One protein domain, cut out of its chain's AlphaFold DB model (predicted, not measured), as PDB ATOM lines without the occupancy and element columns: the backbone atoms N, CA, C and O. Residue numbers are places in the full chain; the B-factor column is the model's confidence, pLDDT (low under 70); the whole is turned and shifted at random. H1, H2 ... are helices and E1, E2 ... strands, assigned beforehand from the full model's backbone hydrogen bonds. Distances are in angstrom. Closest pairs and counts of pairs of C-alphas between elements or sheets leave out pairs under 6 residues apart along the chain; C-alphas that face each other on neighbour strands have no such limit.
ATOM      1  N   LEU A   3      41.510 -43.024  47.935       88.19
ATOM      2  CA  LEU A   3      41.103 -43.852  46.817       88.19
ATOM      3  C   LEU A   3      39.683 -44.362  47.061       88.19
ATOM      4  O   LEU A   3      39.427 -45.027  48.061       88.19
ATOM      5  N   VAL A   4      38.768 -44.082  46.137       89.19
ATOM      6  CA  VAL A   4      37.379 -44.545  46.202       89.19
ATOM      7  C   VAL A   4      37.101 -45.465  45.019       89.19
ATOM      8  O   VAL A   4      37.257 -45.063  43.869       89.19
ATOM      9  N   CYS A   5      36.708 -46.708  45.289       88.69
ATOM     10  CA  CYS A   5      36.415 -47.707  44.265       88.69
ATOM     11  C   CYS A   5      35.317 -48.662  44.744       88.69
ATOM     12  O   CYS A   5      35.559 -49.512  45.602       88.69
ATOM     13  N   GLY A   6      34.119 -48.530  44.170       85.31
ATOM     14  CA  GLY A   6      32.965 -49.366  44.523       85.31
ATOM     15  C   GLY A   6      33.059 -50.810  44.036       85.31
ATOM     16  O   GLY A   6      32.450 -51.697  44.628       85.31
ATOM     17  N   ASP A   7      33.843 -51.058  42.989       86.25
ATOM     18  CA  ASP A   7      34.054 -52.388  42.425       86.25
ATOM     19  C   ASP A   7      35.202 -53.097  43.155       86.25
ATOM     20  O   ASP A   7      36.353 -52.663  43.120       86.25
ATOM     21  N   SER A   8      34.892 -54.211  43.819       85.69
ATOM     22  CA  SER A   8      35.875 -54.960  44.606       85.69
ATOM     23  C   SER A   8      37.024 -55.512  43.763       85.69
ATOM     24  O   SER A   8      38.155 -55.530  44.240       85.69
ATOM     25  N   THR A   9      36.757 -55.920  42.520       85.81
ATOM     26  CA  THR A   9      37.770 -56.505  41.628       85.81
ATOM     27  C   THR A   9      38.740 -55.445  41.124       85.81
ATOM     28  O   THR A   9      39.953 -55.635  41.171       85.81
ATOM     29  N   LEU A  10      38.216 -54.287  40.718       83.88
ATOM     30  CA  LEU A  10      39.030 -53.140  40.320       83.88
ATOM     31  C   LEU A  10      39.845 -52.586  41.479       83.88
ATOM     32  O   LEU A  10      40.983 -52.159  41.294       83.88
ATOM     33  N   ARG A  11      39.266 -52.588  42.679       86.62
ATOM     34  CA  ARG A  11      39.954 -52.140  43.881       86.62
ATOM     35  C   ARG A  11      41.156 -53.024  44.194       86.62
ATOM     36  O   ARG A  11      42.218 -52.484  44.475       86.62
ATOM     37  N   GLU A  12      41.013 -54.347  44.129       84.88
ATOM     38  CA  GLU A  12      42.128 -55.283  44.332       84.88
ATOM     39  C   GLU A  12      43.219 -55.109  43.268       84.88
ATOM     40  O   GLU A  12      44.396 -54.997  43.611       84.88
ATOM     41  N   GLU A  13      42.828 -55.001  41.994       85.94
ATOM     42  CA  GLU A  13      43.743 -54.730  40.879       85.94
ATOM     43  C   GLU A  13      44.538 -53.435  41.115       85.94
ATOM     44  O   GLU A  13      45.761 -53.399  40.972       85.94
ATOM     45  N   LEU A  14      43.859 -52.365  41.533       83.94
ATOM     46  CA  LEU A  14      44.494 -51.074  41.757       83.94
ATOM     47  C   LEU A  14      45.368 -51.048  43.015       83.94
ATOM     48  O   LEU A  14      46.437 -50.446  42.983       83.94
ATOM     49  N   ILE A  15      44.961 -51.711  44.103       85.00
ATOM     50  CA  ILE A  15      45.794 -51.857  45.307       85.00
ATOM     51  C   ILE A  15      47.132 -52.513  44.944       85.00
ATOM     52  O   ILE A  15      48.176 -52.039  45.390       85.00
ATOM     53  N   GLN A  16      47.109 -53.550  44.098       84.50
ATOM     54  CA  GLN A  16      48.325 -54.209  43.619       84.50
ATOM     55  C   GLN A  16      49.181 -53.273  42.757       84.50
ATOM     56  O   GLN A  16      50.384 -53.173  42.981       84.50
ATOM     57  N   LYS A  17      48.576 -52.548  41.807       85.00
ATOM     58  CA  LYS A  17      49.309 -51.628  40.916       85.00
ATOM     59  C   LYS A  17      49.889 -50.405  41.634       85.00
ATOM     60  O   LYS A  17      50.934 -49.897  41.234       85.00
ATOM     61  N   LEU A  18      49.219 -49.915  42.676       83.25
ATOM     62  CA  LEU A  18      49.695 -48.793  43.489       83.25
ATOM     63  C   LEU A  18      50.685 -49.225  44.574       83.25
ATOM     64  O   LEU A  18      51.385 -48.366  45.116       83.25
ATOM     65  N   ASP A  19      50.786 -50.531  44.850       84.25
ATOM     66  CA  ASP A  19      51.685 -51.091  45.862       84.25
ATOM     67  C   ASP A  19      51.454 -50.401  47.224       84.25
ATOM     68  O   ASP A  19      52.353 -49.846  47.852       84.25
ATOM     69  N   LEU A  20      50.172 -50.353  47.624       81.62
ATOM     70  CA  LEU A  20      49.725 -49.743  48.878       81.62
ATOM     71  C   LEU A  20      49.966 -50.694  50.050       81.62
ATOM     72  O   LEU A  20      49.522 -51.844  50.030       81.62
ATOM     73  N   SER A  21      50.576 -50.185  51.119       81.19
ATOM     74  CA  SER A  21      50.738 -50.936  52.372       81.19
ATOM     75  C   SER A  21      49.390 -51.230  53.056       81.19
ATOM     76  O   SER A  21      48.414 -50.510  52.848       81.19
ATOM     77  N   GLU A  22      49.316 -52.246  53.927       79.88
ATOM     78  CA  GLU A  22      48.075 -52.592  54.660       79.88
ATOM     79  C   GLU A  22      47.496 -51.408  55.455       79.88
ATOM     80  O   GLU A  22      46.280 -51.197  55.510       79.88
ATOM     81  N   ASN A  23      48.375 -50.585  56.033       76.44
ATOM     82  CA  ASN A  23      47.982 -49.382  56.761       76.44
ATOM     83  C   ASN A  23      47.319 -48.346  55.832       76.44
ATOM     84  O   ASN A  23      46.312 -47.725  56.170       76.44
ATOM     85  N   GLU A  24      47.851 -48.180  54.623       79.44
ATOM     86  CA  GLU A  24      47.282 -47.271  53.629       79.44
ATOM     87  C   GLU A  24      45.982 -47.792  53.042       79.44
ATOM     88  O   GLU A  24      45.064 -47.008  52.825       79.44
ATOM     89  N   GLN A  25      45.870 -49.103  52.839       79.06
ATOM     90  CA  GLN A  25      44.618 -49.721  52.418       79.06
ATOM     91  C   GLN A  25      43.507 -49.441  53.434       79.06
ATOM     92  O   GLN A  25      42.429 -48.992  53.056       79.06
ATOM     93  N   THR A  26      43.799 -49.615  54.724       76.94
ATOM     94  CA  THR A  26      42.819 -49.427  55.804       76.94
ATOM     95  C   THR A  26      42.364 -47.972  55.939       76.94
ATOM     96  O   THR A  26      41.185 -47.708  56.162       76.94
ATOM     97  N   ASN A  27      43.286 -47.018  55.790       78.50
ATOM     98  CA  ASN A  27      43.019 -45.611  56.101       78.50
ATOM     99  C   ASN A  27      42.727 -44.731  54.881       78.50
ATOM    100  O   ASN A  27      42.259 -43.601  55.040       78.50
ATOM    101  N   LYS A  28      43.044 -45.201  53.670       81.75
ATOM    102  CA  LYS A  28      42.966 -44.386  52.450       81.75
ATOM    103  C   LYS A  28      42.115 -45.000  51.345       81.75
ATOM    104  O   LYS A  28      41.844 -44.283  50.386       81.75
ATOM    105  N   VAL A  29      41.701 -46.266  51.442       83.44
ATOM    106  CA  VAL A  29      40.931 -46.946  50.389       83.44
ATOM    107  C   VAL A  29      39.510 -47.237  50.857       83.44
ATOM    108  O   VAL A  29      39.293 -47.885  51.875       83.44
ATOM    109  N   PHE A  30      38.523 -46.801  50.075       85.19
ATOM    110  CA  PHE A  30      37.108 -46.894  50.425       85.19
ATOM    111  C   PHE A  30      36.280 -47.488  49.281       85.19
ATOM    112  O   PHE A  30      36.511 -47.180  48.114       85.19
ATOM    113  N   SER A  31      35.290 -48.328  49.601       82.44
ATOM    114  CA  SER A  31      34.312 -48.824  48.611       82.44
ATOM    115  C   SER A  31      33.315 -47.749  48.194       82.44
ATOM    116  O   SER A  31      33.008 -47.536  47.029       82.44
ATOM    117  N   SER A  32      32.785 -47.072  49.191       80.88
ATOM    118  CA  SER A  32      31.814 -46.006  49.061       80.88
ATOM    119  C   SER A  32      32.070 -45.060  50.193       80.88
ATOM    120  O   SER A  32      32.540 -45.481  51.257       80.88
ATOM    121  N   PHE A  33      31.761 -43.795  49.977       73.12
ATOM    122  CA  PHE A  33      32.245 -42.829  50.917       73.12
ATOM    123  C   PHE A  33      31.338 -41.615  51.037       73.12
ATOM    124  O   PHE A  33      30.934 -41.034  50.035       73.12
ATOM    125  N   SER A  34      31.003 -41.267  52.279       74.12
ATOM    126  CA  SER A  34      30.066 -40.190  52.583       74.12
ATOM    127  C   SER A  34      30.685 -39.016  53.342       74.12
ATOM    128  O   SER A  34      30.104 -37.939  53.291       74.12
ATOM    129  N   ILE A  35      31.816 -39.176  54.053       81.25
ATOM    130  CA  ILE A  35      32.408 -38.114  54.908       81.25
ATOM    131  C   ILE A  35      33.916 -38.303  55.107       81.25
ATOM    132  O   ILE A  35      34.288 -39.256  55.785       81.25
ATOM    133  N   LEU A  36      34.785 -37.431  54.556       81.06
ATOM    134  CA  LEU A  36      36.238 -37.732  54.442       81.06
ATOM    135  C   LEU A  36      36.926 -37.736  55.801       81.06
ATOM    136  O   LEU A  36      36.482 -36.994  56.673       81.06
ATOM    137  N   PRO A  37      37.954 -38.583  56.039       82.62
ATOM    138  CA  PRO A  37      38.623 -38.592  57.338       82.62
ATOM    139  C   PRO A  37      39.237 -37.226  57.650       82.62
ATOM    140  O   PRO A  37      39.142 -36.753  58.779       82.62
ATOM    141  N   SER A  38      39.819 -36.591  56.633       85.06
ATOM    142  CA  SER A  38      40.307 -35.217  56.652       85.06
ATOM    143  C   SER A  38      40.352 -34.648  55.230       85.06
ATOM    144  O   SER A  38      39.979 -35.319  54.260       85.06
ATOM    145  N   LEU A  39      40.788 -33.393  55.096       86.25
ATOM    146  CA  LEU A  39      40.999 -32.753  53.800       86.25
ATOM    147  C   LEU A  39      42.042 -33.492  52.956       86.25
ATOM    148  O   LEU A  39      43.148 -33.786  53.419       86.25
ATOM    149  N   GLY A  40      41.722 -33.757  51.687       87.12
ATOM    150  CA  GLY A  40      42.660 -34.462  50.825       87.12
ATOM    151  C   GLY A  40      42.265 -34.594  49.363       87.12
ATOM    152  O   GLY A  40      41.091 -34.637  49.007       87.12
ATOM    153  N   ASN A  41      43.289 -34.722  48.516       90.31
ATOM    154  CA  ASN A  41      43.141 -35.107  47.114       90.31
ATOM    155  C   ASN A  41      42.483 -36.486  46.989       90.31
ATOM    156  O   ASN A  41      42.738 -37.368  47.819       90.31
ATOM    157  N   VAL A  42      41.702 -36.696  45.927       91.38
ATOM    158  CA  VAL A  42      40.896 -37.911  45.754       91.38
ATOM    159  C   VAL A  42      41.123 -38.535  44.381       91.38
ATOM    160  O   VAL A  42      41.111 -37.859  43.357       91.38
ATOM    161  N   ALA A  43      41.307 -39.848  44.373       91.81
ATOM    162  CA  ALA A  43      41.273 -40.705  43.206       91.81
ATOM    163  C   ALA A  43      39.972 -41.519  43.242       91.81
ATOM    164  O   ALA A  43      39.689 -42.186  44.237       91.81
ATOM    165  N   VAL A  44      39.174 -41.468  42.178       92.81
ATOM    166  CA  VAL A  44      37.929 -42.237  42.056       92.81
ATOM    167  C   VAL A  44      38.054 -43.189  40.886       92.81
ATOM    168  O   VAL A  44      38.301 -42.765  39.760       92.81
ATOM    169  N   VAL A  45      37.865 -44.474  41.148       91.19
ATOM    170  CA  VAL A  45      37.840 -45.508  40.117       91.19
ATOM    171  C   VAL A  45      36.400 -45.769  39.730       91.19
ATOM    172  O   VAL A  45      35.583 -46.123  40.581       91.19
ATOM    173  N   VAL A  46      36.107 -45.624  38.444       90.38
ATOM    174  CA  VAL A  46      34.766 -45.778  37.895       90.38
ATOM    175  C   VAL A  46      34.759 -46.814  36.778       90.38
ATOM    176  O   VAL A  46      35.645 -46.848  35.925       90.38
ATOM    177  N   ASN A  47      33.726 -47.652  36.765       87.81
ATOM    178  CA  ASN A  47      33.368 -48.429  35.575       87.81
ATOM    179  C   ASN A  47      32.574 -47.567  34.585       87.81
ATOM    180  O   ASN A  47      32.734 -47.703  33.374       87.81
ATOM    181  N   ASP A  48      31.744 -46.669  35.114       87.50
ATOM    182  CA  ASP A  48      30.864 -45.783  34.364       87.50
ATOM    183  C   ASP A  48      30.850 -44.388  35.002       87.50
ATOM    184  O   ASP A  48      30.883 -44.251  36.223       87.50
ATOM    185  N   VAL A  49      30.793 -43.336  34.187       89.56
ATOM    186  CA  VAL A  49      30.872 -41.941  34.654       89.56
ATOM    187  C   VAL A  49      29.631 -41.520  35.462       89.56
ATOM    188  O   VAL A  49      29.659 -40.527  36.191       89.56
ATOM    189  N   SER A  50      28.541 -42.287  35.413       87.44
ATOM    190  CA  SER A  50      27.370 -42.058  36.263       87.44
ATOM    191  C   SER A  50      27.553 -42.490  37.726       87.44
ATOM    192  O   SER A  50      26.635 -42.263  38.518       87.44
ATOM    193  N   ASP A  51      28.714 -43.045  38.104       87.94
ATOM    194  CA  ASP A  51      29.018 -43.512  39.461       87.94
ATOM    195  C   ASP A  51      28.704 -42.455  40.541       87.94
ATOM    196  O   ASP A  51      29.106 -41.286  40.474       87.94
ATOM    197  N   GLY A  52      27.968 -42.879  41.572       88.62
ATOM    198  CA  GLY A  52      27.554 -42.010  42.672       88.62
ATOM    199  C   GLY A  52      28.725 -41.461  43.491       88.62
ATOM    200  O   GLY A  52      28.658 -40.315  43.941       88.62
ATOM    201  N   ASN A  53      29.812 -42.227  43.638       90.19
ATOM    202  CA  ASN A  53      31.022 -41.788  44.329       90.19
ATOM    203  C   ASN A  53      31.696 -40.639  43.581       90.19
ATOM    204  O   ASN A  53      32.131 -39.681  44.215       90.19
ATOM    205  N   LEU A  54      31.740 -40.686  42.244       92.88
ATOM    206  CA  LEU A  54      32.305 -39.599  41.443       92.88
ATOM    207  C   LEU A  54      31.528 -38.298  41.668       92.88
ATOM    208  O   LEU A  54      32.126 -37.264  41.960       92.88
ATOM    209  N   ARG A  55      30.190 -38.354  41.621       92.19
ATOM    210  CA  ARG A  55      29.345 -37.176  41.885       92.19
ATOM    211  C   ARG A  55      29.525 -36.637  43.301       92.19
ATOM    212  O   ARG A  55      29.589 -35.424  43.487       92.19
ATOM    213  N   PHE A  56      29.603 -37.522  44.294       90.75
ATOM    214  CA  PHE A  56      29.862 -37.132  45.679       90.75
ATOM    215  C   PHE A  56      31.212 -36.415  45.813       90.75
ATOM    216  O   PHE A  56      31.280 -35.332  46.392       90.75
ATOM    217  N   VAL A  57      32.268 -36.975  45.223       93.12
ATOM    218  CA  VAL A  57      33.613 -36.400  45.271       93.12
ATOM    219  C   VAL A  57      33.653 -35.044  44.568       93.12
ATOM    220  O   VAL A  57      34.178 -34.096  45.142       93.12
ATOM    221  N   ILE A  58      33.015 -34.887  43.405       94.81
ATOM    222  CA  ILE A  58      32.899 -33.577  42.740       94.81
ATOM    223  C   ILE A  58      32.273 -32.537  43.685       94.81
ATOM    224  O   ILE A  58      32.818 -31.444  43.832       94.81
ATOM    225  N   ARG A  59      31.176 -32.869  44.382       93.75
ATOM    226  CA  ARG A  59      30.548 -31.958  45.361       93.75
ATOM    227  C   ARG A  59      31.467 -31.626  46.531       93.75
ATOM    228  O   ARG A  59      31.502 -30.475  46.953       93.75
ATOM    229  N   TYR A  60      32.204 -32.610  47.038       93.25
ATOM    230  CA  TYR A  60      33.182 -32.403  48.103       93.25
ATOM    231  C   TYR A  60      34.305 -31.446  47.677       93.25
ATOM    232  O   TYR A  60      34.638 -30.534  48.435       93.25
ATOM    233  N   LEU A  61      34.850 -31.600  46.461       93.38
ATOM    234  CA  LEU A  61      35.862 -30.681  45.934       93.38
ATOM    235  C   LEU A  61      35.300 -29.268  45.738       93.38
ATOM    236  O   LEU A  61      35.980 -28.306  46.073       93.38
ATOM    237  N   LEU A  62      34.061 -29.131  45.255       94.12
ATOM    238  CA  LEU A  62      33.398 -27.824  45.138       94.12
ATOM    239  C   LEU A  62      33.185 -27.152  46.503       94.12
ATOM    240  O   LEU A  62      33.340 -25.940  46.616       94.12
ATOM    241  N   ALA A  63      32.854 -27.928  47.537       92.88
ATOM    242  CA  ALA A  63      32.663 -27.427  48.898       92.88
ATOM    243  C   ALA A  63      33.975 -27.011  49.594       92.88
ATOM    244  O   ALA A  63      33.924 -26.290  50.583       92.88
ATOM    245  N   ASN A  64      35.130 -27.455  49.084       91.88
ATOM    246  CA  ASN A  64      36.468 -27.165  49.620       91.88
ATOM    247  C   ASN A  64      37.379 -26.558  48.544       91.88
ATOM    248  O   ASN A  64      38.586 -26.819  48.493       91.88
ATOM    249  N   ALA A  65      36.789 -25.803  47.618       91.81
ATOM    250  CA  ALA A  65      37.464 -25.362  46.408       91.81
ATOM    251  C   ALA A  65      38.655 -24.424  46.697       91.81
ATOM    252  O   ALA A  65      39.617 -24.386  45.933       91.81
ATOM    253  N   GLU A  66      38.653 -23.743  47.846       90.81
ATOM    254  CA  GLU A  66      39.745 -22.894  48.330       90.81
ATOM    255  C   GLU A  66      41.012 -23.688  48.670       90.81
ATOM    256  O   GLU A  66      42.112 -23.136  48.683       90.81
ATOM    257  N   LYS A  67      40.879 -24.996  48.922       89.75
ATOM    258  CA  LYS A  67      42.004 -25.884  49.238       89.75
ATOM    259  C   LYS A  67      42.731 -26.388  47.987       89.75
ATOM    260  O   LYS A  67      43.739 -27.076  48.122       89.75
ATOM    261  N   ASN A  68      42.251 -26.052  46.782       88.69
ATOM    262  CA  ASN A  68      42.834 -26.462  45.495       88.69
ATOM    263  C   ASN A  68      43.066 -27.980  45.383       88.69
ATOM    264  O   ASN A  68      44.079 -28.434  44.842       88.69
ATOM    265  N   LEU A  69      42.126 -28.769  45.912       90.69
ATOM    266  CA  LEU A  69      42.198 -30.225  45.858       90.69
ATOM    267  C   LEU A  69      42.116 -30.719  44.410       90.69
ATOM    268  O   LEU A  69      41.460 -30.120  43.555       90.69
ATOM    269  N   LYS A  70      42.781 -31.841  44.151       92.62
ATOM    270  CA  LYS A  70      42.860 -32.491  42.844       92.62
ATOM    271  C   LYS A  70      42.004 -33.757  42.816       92.62
ATOM    272  O   LYS A  70      42.017 -34.544  43.770       92.62
ATOM    273  N   LEU A  71      41.312 -33.967  41.698       95.06
ATOM    274  CA  LEU A  71      40.526 -35.164  41.401       95.06
ATOM    275  C   LEU A  71      41.185 -35.982  40.282       95.06
ATOM    276  O   LEU A  71      41.280 -35.527  39.148       95.06
ATOM    277  N   ALA A  72      41.592 -37.212  40.579       94.88
ATOM    278  CA  ALA A  72      41.954 -38.189  39.555       94.88
ATOM    279  C   ALA A  72      40.766 -39.122  39.289       94.88
ATOM    280  O   ALA A  72      40.244 -39.728  40.224       94.88
ATOM    281  N   VAL A  73      40.350 -39.267  38.032       95.25
ATOM    282  CA  VAL A  73      39.296 -40.215  37.640       95.25
ATOM    283  C   VAL A  73      39.924 -41.363  36.864       95.25
ATOM    284  O   VAL A  73      40.521 -41.159  35.808       95.25
ATOM    285  N   LEU A  74      39.810 -42.573  37.400       93.25
ATOM    286  CA  LEU A  74      40.435 -43.773  36.864       93.25
ATOM    287  C   LEU A  74      39.389 -44.673  36.218       93.25
ATOM    288  O   LEU A  74      38.358 -44.966  36.817       93.25
ATOM    289  N   LYS A  75      39.691 -45.165  35.020       92.06
ATOM    290  CA  LYS A  75      38.872 -46.144  34.294       92.06
ATOM    291  C   LYS A  75      39.791 -47.115  33.551       92.06
ATOM    292  O   LYS A  75      40.931 -46.775  33.252       92.06
ATOM    293  N   ARG A  76      39.332 -48.333  33.236       90.38
ATOM    294  CA  ARG A  76      40.139 -49.298  32.451       90.38
ATOM    295  C   ARG A  76      40.493 -48.766  31.065       90.38
ATOM    296  O   ARG A  76      41.625 -48.893  30.622       90.38
ATOM    297  N   SER A  77      39.518 -48.152  30.410       90.00
ATOM    298  CA  SER A  77      39.660 -47.562  29.086       90.00
ATOM    299  C   SER A  77      38.736 -46.360  28.971       90.00
ATOM    300  O   SER A  77      37.558 -46.457  29.325       90.00
ATOM    301  N   TRP A  78      39.264 -45.262  28.445       93.31
ATOM    302  CA  TRP A  78      38.494 -44.064  28.138       93.31
ATOM    303  C   TRP A  78      38.097 -44.042  26.666       93.31
ATOM    304  O   TRP A  78      38.900 -44.365  25.792       93.31
ATOM    305  N   SER A  79      36.860 -43.640  26.407       93.19
ATOM    306  CA  SER A  79      36.391 -43.216  25.090       93.19
ATOM    307  C   SER A  79      36.162 -41.703  25.073       93.19
ATOM    308  O   SER A  79      36.041 -41.079  26.127       93.19
ATOM    309  N   ASP A  80      36.048 -41.106  23.886       92.75
ATOM    310  CA  ASP A  80      35.710 -39.681  23.759       92.75
ATOM    311  C   ASP A  80      34.355 -39.362  24.412       92.75
ATOM    312  O   ASP A  80      34.231 -38.372  25.130       92.75
ATOM    313  N   ALA A  81      33.379 -40.265  24.271       93.81
ATOM    314  CA  ALA A  81      32.076 -40.145  24.923       93.81
ATOM    315  C   ALA A  81      32.183 -40.145  26.460       93.81
ATOM    316  O   ALA A  81      31.449 -39.425  27.130       93.81
ATOM    317  N   ASP A  82      33.110 -40.917  27.040       94.12
ATOM    318  CA  ASP A  82      33.337 -40.905  28.489       94.12
ATOM    319  C   ASP A  82      33.907 -39.570  28.973       94.12
ATOM    320  O   ASP A  82      33.505 -39.078  30.027       94.12
ATOM    321  N   ASN A  83      34.829 -38.978  28.207       93.19
ATOM    322  CA  ASN A  83      35.393 -37.669  28.531       93.19
ATOM    323  C   ASN A  83      34.309 -36.582  28.475       93.19
ATOM    324  O   ASN A  83      34.199 -35.786  29.407       93.19
ATOM    325  N   GLU A  84      33.458 -36.593  27.443       94.19
ATOM    326  CA  GLU A  84      32.315 -35.674  27.338       94.19
ATOM    327  C   GLU A  84      31.323 -35.852  28.497       94.19
ATOM    328  O   GLU A  84      30.854 -34.869  29.078       94.19
ATOM    329  N   HIS A  85      31.027 -37.098  28.881       95.00
ATOM    330  CA  HIS A  85      30.164 -37.383  30.027       95.00
ATOM    331  C   HIS A  85      30.769 -36.915  31.354       95.00
ATOM    332  O   HIS A  85      30.029 -36.457  32.227       95.00
ATOM    333  N   LEU A  86      32.091 -37.014  31.527       95.81
ATOM    334  CA  LEU A  86      32.768 -36.564  32.746       95.81
ATOM    335  C   LEU A  86      32.727 -35.041  32.855       95.81
ATOM    336  O   LEU A  86      32.357 -34.505  33.902       95.81
ATOM    337  N   ASP A  87      33.037 -34.362  31.754       94.81
ATOM    338  CA  ASP A  87      32.890 -32.918  31.617       94.81
ATOM    339  C   ASP A  87      31.473 -32.464  31.990       94.81
ATOM    340  O   ASP A  87      31.293 -31.523  32.768       94.81
ATOM    341  N   GLU A  88      30.449 -33.150  31.474       95.06
ATOM    342  CA  GLU A  88      29.061 -32.813  31.778       95.06
ATOM    343  C   GLU A  88      28.683 -33.119  33.232       95.06
ATOM    344  O   GLU A  88      27.956 -32.335  33.845       95.06
ATOM    345  N   ALA A  89      29.196 -34.199  33.829       94.62
ATOM    346  CA  ALA A  89      28.977 -34.501  35.242       94.62
ATOM    347  C   ALA A  89      29.532 -33.385  36.146       94.62
ATOM    348  O   ALA A  89      28.845 -32.927  37.064       94.62
ATOM    349  N   ILE A  90      30.733 -32.884  35.845       94.81
ATOM    350  CA  ILE A  90      31.357 -31.772  36.574       94.81
ATOM    351  C   ILE A  90      30.566 -30.477  36.371       94.81
ATOM    352  O   ILE A  90      30.223 -29.804  37.347       94.81
ATOM    353  N   ARG A  91      30.202 -30.143  35.123       94.75
ATOM    354  CA  ARG A  91      29.367 -28.966  34.820       94.75
ATOM    355  C   ARG A  91      28.005 -29.036  35.501       94.75
ATOM    356  O   ARG A  91      27.492 -28.004  35.930       94.75
ATOM    357  N   THR A  92      27.414 -30.223  35.606       94.38
ATOM    358  CA  THR A  92      26.118 -30.440  36.258       94.38
ATOM    359  C   THR A  92      26.191 -30.122  37.747       94.38
ATOM    360  O   THR A  92      25.366 -29.357  38.247       94.38
ATOM    361  N   GLU A  93      27.184 -30.653  38.462       93.75
ATOM    362  CA  GLU A  93      27.324 -30.395  39.902       93.75
ATOM    363  C   GLU A  93      27.746 -28.943  40.187       93.75
ATOM    364  O   GLU A  93      27.244 -28.331  41.131       93.75
ATOM    365  N   PHE A  94      28.569 -28.338  39.324       93.44
ATOM    366  CA  PHE A  94      28.886 -26.909  39.399       93.44
ATOM    367  C   PHE A  94      27.638 -26.031  39.204       93.44
ATOM    368  O   PHE A  94      27.376 -25.111  39.982       93.44
ATOM    369  N   ARG A  95      26.816 -26.339  38.194       93.12
ATOM    370  CA  ARG A  95      25.551 -25.636  37.938       93.12
ATOM    371  C   ARG A  95      24.596 -25.779  39.115       93.12
ATOM    372  O   ARG A  95      24.024 -24.784  39.545       93.12
ATOM    373  N   ARG A  96      24.489 -26.982  39.685       91.81
ATOM    374  CA  ARG A  96      23.691 -27.240  40.887       91.81
ATOM    375  C   ARG A  96      24.129 -26.360  42.059       91.81
ATOM    376  O   ARG A  96      23.274 -25.751  42.695       91.81
ATOM    377  N   ALA A  97      25.433 -26.261  42.327       92.12
ATOM    378  CA  ALA A  97      25.966 -25.386  43.376       92.12
ATOM    379  C   ALA A  97      25.547 -23.922  43.173       92.12
ATOM    380  O   ALA A  97      25.160 -23.234  44.122       92.12
ATOM    381  N   HIS A  98      25.582 -23.446  41.926       92.25
ATOM    382  CA  HIS A  98      25.186 -22.083  41.594       92.25
ATOM    383  C   HIS A  98      23.668 -21.866  41.691       92.25
ATOM    384  O   HIS A  98      23.224 -20.856  42.235       92.25
ATOM    385  N   GLU A  99      22.862 -22.819  41.219       92.50
ATOM    386  CA  GLU A  99      21.399 -22.770  41.289       92.50
ATOM    387  C   GLU A  99      20.894 -22.754  42.737       92.50
ATOM    388  O   GLU A  99      20.014 -21.957  43.070       92.50
ATOM    389  N   GLU A 100      21.450 -23.592  43.618       90.69
ATOM    390  CA  GLU A 100      21.091 -23.599  45.041       90.69
ATOM    391  C   GLU A 100      21.450 -22.268  45.719       90.69
ATOM    392  O   GLU A 100      20.621 -21.678  46.422       90.69
ATOM    393  N   ASN A 101      22.634 -21.726  45.424       92.00
ATOM    394  CA  ASN A 101      23.043 -20.415  45.919       92.00
ATOM    395  C   ASN A 101      22.134 -19.285  45.390       92.00
ATOM    396  O   ASN A 101      21.720 -18.397  46.139       92.00
ATOM    397  N   GLN A 102      21.742 -19.337  44.114       92.69
ATOM    398  CA  GLN A 102      20.835 -18.361  43.508       92.69
ATOM    399  C   GLN A 102      19.433 -18.424  44.127       92.69
ATOM    400  O   GLN A 102      18.854 -17.378  44.432       92.69
ATOM    401  N   LYS A 103      18.887 -19.625  44.363       92.19
ATOM    402  CA  LYS A 103      17.604 -19.805  45.066       92.19
ATOM    403  C   LYS A 103      17.663 -19.209  46.472       92.19
ATOM    404  O   LYS A 103      16.732 -18.511  46.878       92.19
ATOM    405  N   ALA A 104      18.751 -19.443  47.207       92.19
ATOM    406  CA  ALA A 104      18.957 -18.858  48.528       92.19
ATOM    407  C   ALA A 104      19.044 -17.321  48.467       92.19
ATOM    408  O   ALA A 104      18.351 -16.640  49.223       92.19
ATOM    409  N   ALA A 105      19.789 -16.759  47.511       93.69
ATOM    410  CA  ALA A 105      19.889 -15.311  47.313       93.69
ATOM    411  C   ALA A 105      18.543 -14.668  46.964       93.69
ATOM    412  O   ALA A 105      18.202 -13.612  47.499       93.69
ATOM    413  N   GLN A 106      17.729 -15.315  46.127       93.31
ATOM    414  CA  GLN A 106      16.380 -14.841  45.820       93.31
ATOM    415  C   GLN A 106      15.485 -14.814  47.064       93.31
ATOM    416  O   GLN A 106      14.760 -13.837  47.257       93.31
ATOM    417  N   LYS A 107      15.550 -15.836  47.927       91.50
ATOM    418  CA  LYS A 107      14.809 -15.848  49.201       91.50
ATOM    419  C   LYS A 107      15.255 -14.701  50.111       91.50
ATOM    420  O   LYS A 107      14.420 -13.915  50.550       91.50
ATOM    421  N   VAL A 108      16.564 -14.548  50.311       93.25
ATOM    422  CA  VAL A 108      17.149 -13.531  51.203       93.25
ATOM    423  C   VAL A 108      16.920 -12.106  50.679       93.25
ATOM    424  O   VAL A 108      16.689 -11.179  51.453       93.25
ATOM    425  N   SER A 109      16.883 -11.911  49.359       92.94
ATOM    426  CA  SER A 109      16.605 -10.603  48.747       92.94
ATOM    427  C   SER A 109      15.242 -10.018  49.144       92.94
ATOM    428  O   SER A 109      15.088  -8.794  49.160       92.94
ATOM    429  N   ARG A 110      14.280 -10.876  49.515       91.44
ATOM    430  CA  ARG A 110      12.923 -10.500  49.943       91.44
ATOM    431  C   ARG A 110      12.828 -10.155  51.428       91.44
ATOM    432  O   ARG A 110      11.770  -9.714  51.862       91.44
ATOM    433  N   LEU A 111      13.897 -10.359  52.198       91.50
ATOM    434  CA  LEU A 111      13.919  -9.997  53.611       91.50
ATOM    435  C   LEU A 111      13.888  -8.476  53.793       91.50
ATOM    436  O   LEU A 111      14.370  -7.746  52.908       91.50
ATOM    437  N   PRO A 112      13.378  -8.000  54.944       89.81
ATOM    438  CA  PRO A 112      13.536  -6.614  55.357       89.81
ATOM    439  C   PRO A 112      15.004  -6.172  55.315       89.81
ATOM    440  O   PRO A 112      15.905  -7.000  55.502       89.81
ATOM    441  N   PRO A 113      15.283  -4.891  55.016       90.75
ATOM    442  CA  PRO A 113      16.637  -4.369  55.122       90.75
ATOM    443  C   PRO A 113      17.122  -4.493  56.571       90.75
ATOM    444  O   PRO A 113      16.417  -4.122  57.496       90.75
ATOM    445  N   GLY A 114      18.330  -5.009  56.770       92.88
ATOM    446  CA  GLY A 114      18.884  -5.183  58.109       92.88
ATOM    447  C   GLY A 114      20.106  -6.097  58.120       92.88
ATOM    448  O   GLY A 114      20.446  -6.674  57.080       92.88
ATOM    449  N   PRO A 115      20.767  -6.251  59.281       95.44
ATOM    450  CA  PRO A 115      21.986  -7.049  59.408       95.44
ATOM    451  C   PRO A 115      21.808  -8.495  58.930       95.44
ATOM    452  O   PRO A 115      22.574  -8.952  58.091       95.44
ATOM    453  N   TRP A 116      20.718  -9.169  59.322       95.00
ATOM    454  CA  TRP A 116      20.409 -10.534  58.862       95.00
ATOM    455  C   TRP A 116      20.424 -10.696  57.341       95.00
ATOM    456  O   TRP A 116      20.944 -11.684  56.821       95.00
ATOM    457  N   LYS A 117      19.856  -9.726  56.617       95.38
ATOM    458  CA  LYS A 117      19.869  -9.720  55.155       95.38
ATOM    459  C   LYS A 117      21.271  -9.449  54.623       95.38
ATOM    460  O   LYS A 117      21.699 -10.127  53.694       95.38
ATOM    461  N   ASN A 118      21.956  -8.454  55.177       95.00
ATOM    462  CA  ASN A 118      23.263  -8.015  54.698       95.00
ATOM    463  C   ASN A 118      24.318  -9.113  54.866       95.00
ATOM    464  O   ASN A 118      24.932  -9.497  53.872       95.00
ATOM    465  N   ASP A 119      24.436  -9.673  56.070       92.00
ATOM    466  CA  ASP A 119      25.404 -10.719  56.413       92.00
ATOM    467  C   ASP A 119      25.187 -11.956  55.530       92.00
ATOM    468  O   ASP A 119      26.112 -12.490  54.913       92.00
ATOM    469  N   ARG A 120      23.923 -12.379  55.388       93.88
ATOM    470  CA  ARG A 120      23.583 -13.540  54.565       93.88
ATOM    471  C   ARG A 120      23.810 -13.277  53.076       93.88
ATOM    472  O   ARG A 120      24.306 -14.158  52.383       93.88
ATOM    473  N   MET A 121      23.478 -12.092  52.561       94.94
ATOM    474  CA  MET A 121      23.758 -11.743  51.162       94.94
ATOM    475  C   MET A 121      25.257 -11.667  50.878       94.94
ATOM    476  O   MET A 121      25.675 -12.040  49.785       94.94
ATOM    477  N   GLU A 122      26.066 -11.189  51.823       93.06
ATOM    478  CA  GLU A 122      27.521 -11.181  51.686       93.06
ATOM    479  C   GLU A 122      28.075 -12.603  51.580       93.06
ATOM    480  O   GLU A 122      28.804 -12.904  50.635       93.06
ATOM    481  N   GLN A 123      27.657 -13.497  52.475       91.31
ATOM    482  CA  GLN A 123      28.028 -14.909  52.416       91.31
ATOM    483  C   GLN A 123      27.633 -15.556  51.077       91.31
ATOM    484  O   GLN A 123      28.464 -16.180  50.418       91.31
ATOM    485  N   LEU A 124      26.390 -15.355  50.631       94.06
ATOM    486  CA  LEU A 124      25.904 -15.907  49.362       94.06
ATOM    487  C   LEU A 124      26.677 -15.353  48.156       94.06
ATOM    488  O   LEU A 124      26.920 -16.090  47.204       94.06
ATOM    489  N   ARG A 125      27.099 -14.079  48.185       93.50
ATOM    490  CA  ARG A 125      27.941 -13.482  47.132       93.50
ATOM    491  C   ARG A 125      29.312 -14.143  47.054       93.50
ATOM    492  O   ARG A 125      29.758 -14.424  45.949       93.50
ATOM    493  N   ARG A 126      29.953 -14.438  48.191       89.75
ATOM    494  CA  ARG A 126      31.232 -15.174  48.207       89.75
ATOM    495  C   ARG A 126      31.072 -16.561  47.580       89.75
ATOM    496  O   ARG A 126      31.846 -16.957  46.725       89.75
ATOM    497  N   TRP A 127      29.973 -17.253  47.866       92.25
ATOM    498  CA  TRP A 127      29.687 -18.552  47.248       92.25
ATOM    499  C   TRP A 127      29.341 -18.502  45.752       92.25
ATOM    500  O   TRP A 127      29.188 -19.551  45.130       92.25
ATOM    501  N   GLN A 128      29.201 -17.322  45.138       88.94
ATOM    502  CA  GLN A 128      29.064 -17.213  43.679       88.94
ATOM    503  C   GLN A 128      30.407 -17.354  42.957       88.94
ATOM    504  O   GLN A 128      30.403 -17.613  41.757       88.94
ATOM    505  N   THR A 129      31.532 -17.206  43.663       90.31
ATOM    506  CA  THR A 129      32.879 -17.216  43.076       90.31
ATOM    507  C   THR A 129      33.584 -18.567  43.191       90.31
ATOM    508  O   THR A 129      34.802 -18.615  43.048       90.31
ATOM    509  N   ILE A 130      32.842 -19.657  43.443       90.50
ATOM    510  CA  ILE A 130      33.399 -21.019  43.515       90.50
ATOM    511  C   ILE A 130      34.198 -21.308  42.230       90.50
ATOM    512  O   ILE A 130      33.634 -21.185  41.136       90.50
ATOM    513  N   PRO A 131      35.490 -21.675  42.324       90.81
ATOM    514  CA  PRO A 131      36.296 -21.999  41.156       90.81
ATOM    515  C   PRO A 131      35.954 -23.385  40.590       90.81
ATOM    516  O   PRO A 131      35.264 -24.198  41.204       90.81
ATOM    517  N   SER A 132      36.443 -23.663  39.382       87.88
ATOM    518  CA  SER A 132      36.297 -24.973  38.742       87.88
ATOM    519  C   SER A 132      37.111 -26.055  39.457       87.88
ATOM    520  O   SER A 132      38.195 -25.789  39.972       87.88
ATOM    521  N   VAL A 133      36.634 -27.299  39.398       90.62
ATOM    522  CA  VAL A 133      37.351 -28.465  39.932       90.62
ATOM    523  C   VAL A 133      38.604 -28.750  39.100       90.62
ATOM    524  O   VAL A 133      38.524 -28.849  37.877       90.62
ATOM    525  N   ASN A 134      39.751 -28.924  39.760       90.81
ATOM    526  CA  ASN A 134      40.976 -29.390  39.117       90.81
ATOM    527  C   ASN A 134      40.948 -30.921  39.011       90.81
ATOM    528  O   ASN A 134      41.032 -31.612  40.030       90.81
ATOM    529  N   TYR A 135      40.807 -31.451  37.796       94.62
ATOM    530  CA  TYR A 135      40.681 -32.887  37.583       94.62
ATOM    531  C   TYR A 135      41.478 -33.385  36.373       94.62
ATOM    532  O   TYR A 135      41.750 -32.630  35.441       94.62
ATOM    533  N   ALA A 136      41.837 -34.668  36.392       94.31
ATOM    534  CA  ALA A 136      42.479 -35.367  35.281       94.31
ATOM    535  C   ALA A 136      41.980 -36.816  35.174       94.31
ATOM    536  O   ALA A 136      41.600 -37.434  36.174       94.31
ATOM    537  N   THR A 137      41.983 -37.358  33.956       95.19
ATOM    538  CA  THR A 137      41.595 -38.744  33.670       95.19
ATOM    539  C   THR A 137      42.818 -39.636  33.506       95.19
ATOM    540  O   THR A 137      43.837 -39.234  32.949       95.19
ATOM    541  N   PHE A 138      42.712 -40.872  33.989       93.38
ATOM    542  CA  PHE A 138      43.778 -41.866  33.905       93.38
ATOM    543  C   PHE A 138      43.218 -43.218  33.471       93.38
ATOM    544  O   PHE A 138      42.141 -43.636  33.910       93.38
ATOM    545  N   SER A 139      43.965 -43.913  32.615       90.69
ATOM    546  CA  SER A 139      43.687 -45.310  32.277       90.69
ATOM    547  C   SER A 139      44.421 -46.234  33.247       90.69
ATOM    548  O   SER A 139      45.531 -45.919  33.671       90.69
ATOM    549  N   LEU A 140      43.833 -47.382  33.590       85.50
ATOM    550  CA  LEU A 140      44.474 -48.394  34.444       85.50
ATOM    551  C   LEU A 140      45.610 -49.126  33.700       85.50
ATOM    552  O   LEU A 140      45.466 -50.275  33.288       85.50
ATOM    553  N   GLY A 141      46.752 -48.458  33.542       83.94
ATOM    554  CA  GLY A 141      48.000 -49.005  32.999       83.94
ATOM    555  C   GLY A 141      48.980 -49.463  34.082       83.94
ATOM    556  O   GLY A 141      48.691 -49.372  35.273       83.94
ATOM    557  N   ASP A 142      50.140 -49.972  33.670       77.81
ATOM    558  CA  ASP A 142      51.220 -50.383  34.586       77.81
ATOM    559  C   ASP A 142      51.987 -49.182  35.169       77.81
ATOM    560  O   ASP A 142      52.635 -49.282  36.207       77.81
ATOM    561  N   ASP A 143      51.872 -48.016  34.538       86.69
ATOM    562  CA  ASP A 143      52.485 -46.744  34.923       86.69
ATOM    563  C   ASP A 143      51.578 -45.864  35.803       86.69
ATOM    564  O   ASP A 143      51.959 -44.752  36.177       86.69
ATOM    565  N   ILE A 144      50.396 -46.366  36.190       87.75
ATOM    566  CA  ILE A 144      49.381 -45.587  36.913       87.75
ATOM    567  C   ILE A 144      49.907 -44.984  38.218       87.75
ATOM    568  O   ILE A 144      49.581 -43.842  38.537       87.75
ATOM    569  N   LYS A 145      50.763 -45.707  38.950       87.06
ATOM    570  CA  LYS A 145      51.372 -45.220  40.196       87.06
ATOM    571  C   LYS A 145      52.189 -43.950  39.950       87.06
ATOM    572  O   LYS A 145      51.948 -42.930  40.584       87.06
ATOM    573  N   VAL A 146      53.082 -43.987  38.960       87.25
ATOM    574  CA  VAL A 146      53.942 -42.853  38.590       87.25
ATOM    575  C   VAL A 146      53.111 -41.677  38.077       87.25
ATOM    576  O   VAL A 146      53.385 -40.526  38.423       87.25
ATOM    577  N   ALA A 147      52.074 -41.953  37.282       89.69
ATOM    578  CA  ALA A 147      51.177 -40.929  36.760       89.69
ATOM    579  C   ALA A 147      50.409 -40.204  37.883       89.69
ATOM    580  O   ALA A 147      50.370 -38.971  37.898       89.69
ATOM    581  N   LEU A 148      49.853 -40.946  38.850       88.94
ATOM    582  CA  LEU A 148      49.168 -40.361  40.005       88.94
ATOM    583  C   LEU A 148      50.133 -39.604  40.925       88.94
ATOM    584  O   LEU A 148      49.812 -38.493  41.343       88.94
ATOM    585  N   ASP A 149      51.311 -40.163  41.211       87.12
ATOM    586  CA  ASP A 149      52.324 -39.508  42.046       87.12
ATOM    587  C   ASP A 149      52.781 -38.178  41.430       87.12
ATOM    588  O   ASP A 149      52.941 -37.187  42.144       87.12
ATOM    589  N   THR A 150      52.918 -38.131  40.103       89.00
ATOM    590  CA  THR A 150      53.234 -36.902  39.362       89.00
ATOM    591  C   THR A 150      52.080 -35.906  39.429       89.00
ATOM    592  O   THR A 150      52.295 -34.734  39.716       89.00
ATOM    593  N   PHE A 151      50.842 -36.351  39.199       90.31
ATOM    594  CA  PHE A 151      49.674 -35.468  39.204       90.31
ATOM    595  C   PHE A 151      49.397 -34.854  40.580       90.31
ATOM    596  O   PHE A 151      49.012 -33.687  40.671       90.31
ATOM    597  N   PHE A 152      49.603 -35.613  41.655       87.00
ATOM    598  CA  PHE A 152      49.421 -35.138  43.024       87.00
ATOM    599  C   PHE A 152      50.663 -34.451  43.619       87.00
ATOM    600  O   PHE A 152      50.621 -34.098  44.795       87.00
ATOM    601  N   ASP A 153      51.710 -34.215  42.817       74.44
ATOM    602  CA  ASP A 153      52.967 -33.545  43.185       74.44
ATOM    603  C   ASP A 153      53.750 -34.213  44.334       74.44
ATOM    604  O   ASP A 153      54.233 -33.518  45.218       74.44
TER     605      ASP A 153
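Overview. This is residues 3 to 153 of the 437 residues of an uncharacterized protein of Ancylostoma ceylanicum (UniProt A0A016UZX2). A small parallel sheet of four strands, with H3 over one face and H1 and H6 over the other, makes a body at one end, and a long helical hairpin of H4 and H5 reaches away from it. H4 begins near the sheet, passes H3 and runs on with H5 folded back beside its far part; the tip of this arm, residues 110 to 115, stands free. The printed part has 151 residues, with six named helices and four named strands in the order E1, H1, H2, E2, H3, E3, H4, H5, E4, H6; the sheet's order is E1, E2, E3, E4, all parallel, and the class is mixed, helices and strands. The whole is loose, with a radius of gyration of the C-alphas of 18.3 A, and elongated, spanning 61 by 36 by 26 A, with the arm along the longest axis.

Along the chain. E1, residues 3 to 5, begins at C-alpha 3 at (41.103, -43.852, 46.817). H1, residues 8 to 18, is 15.2 A long, and H2, residues 22 to 28, follows. After a long link come E2, residues 42 to 45, and H3, residues 52 to 63, 16.7 A long. E3, residues 70 to 75, measures 16.6 A. H4, residues 80 to 109, is the longest helix at 42.8 A, from C-alpha 80 at (35.710, -39.681, 23.759) to C-alpha 109 at (16.605, -10.603, 48.747). H5, residues 115 to 129, is 22.1 A long, E4, residues 134 to 139, is 17.5 A, and H6, residues 144 to 151, ends at C-alpha 151 at (49.674, -35.468, 39.204).

Arrangement. E1 and E2 are parallel neighbours, with N 4 and O 43 at 2.8 A. E2 and E3 are parallel, with N 44 and O 72 at 2.8 A. E3 and E4 are parallel, with N 73 and O 136 at 2.9 A; these three N and O pairs are within hydrogen-bond range. E1 and E4 are the edge strands. Three strand-helix-strand units, two parallel neighbour strands with helices between, follow along the chain: E1, H1 H2, E2 with a left-handed crossover, then E2, H3, E3 and E3, H4 H5, E4, both right-handed. H3 is on the sheet at a height of 9.1 A, over E2 and E3. H1 and H6 lie on the opposite face from H3. H6 has a height of 9.4 A and lies over E3 and, only just, E4, with 3 of its C-alphas falling on E4. H1 and H6 touch, closest at the C-alphas of Leu 18 and Lys 145, 5.1 A. H2 only grazes the sheet with residues 24 to 28. H4 touches H3 with residues 89 to 94 alone, at a steep tilt of 49 degrees; the closest C-alphas are those of Arg 59 and Glu 93, 6.5 A. H4 and H5 form a helical hairpin at a shallow tilt of 14 degrees, opposite ways; their closest C-alphas, of Val 108 and Lys 117, are 6.1 A apart. H5 is not on the sheet and is apart from H3. Every O i to N i+4 pair is within hydrogen-bond range in H1, H2, H3, H4 and H6; in H5 it is 10 of 11.

Size, cuts and confidence. The two C-alphas farthest apart, of Pro 112 and Asp 142, are 61.4 A from each other. The printed part has no cut. The link from H2 to E2 is long, with 13 residues, 29 to 41; its residues 29 to 30 pair, parallel, with residues 3 to 4 of E1. The mean pLDDT of the printed part is 89.4, and no printed residue is under 70.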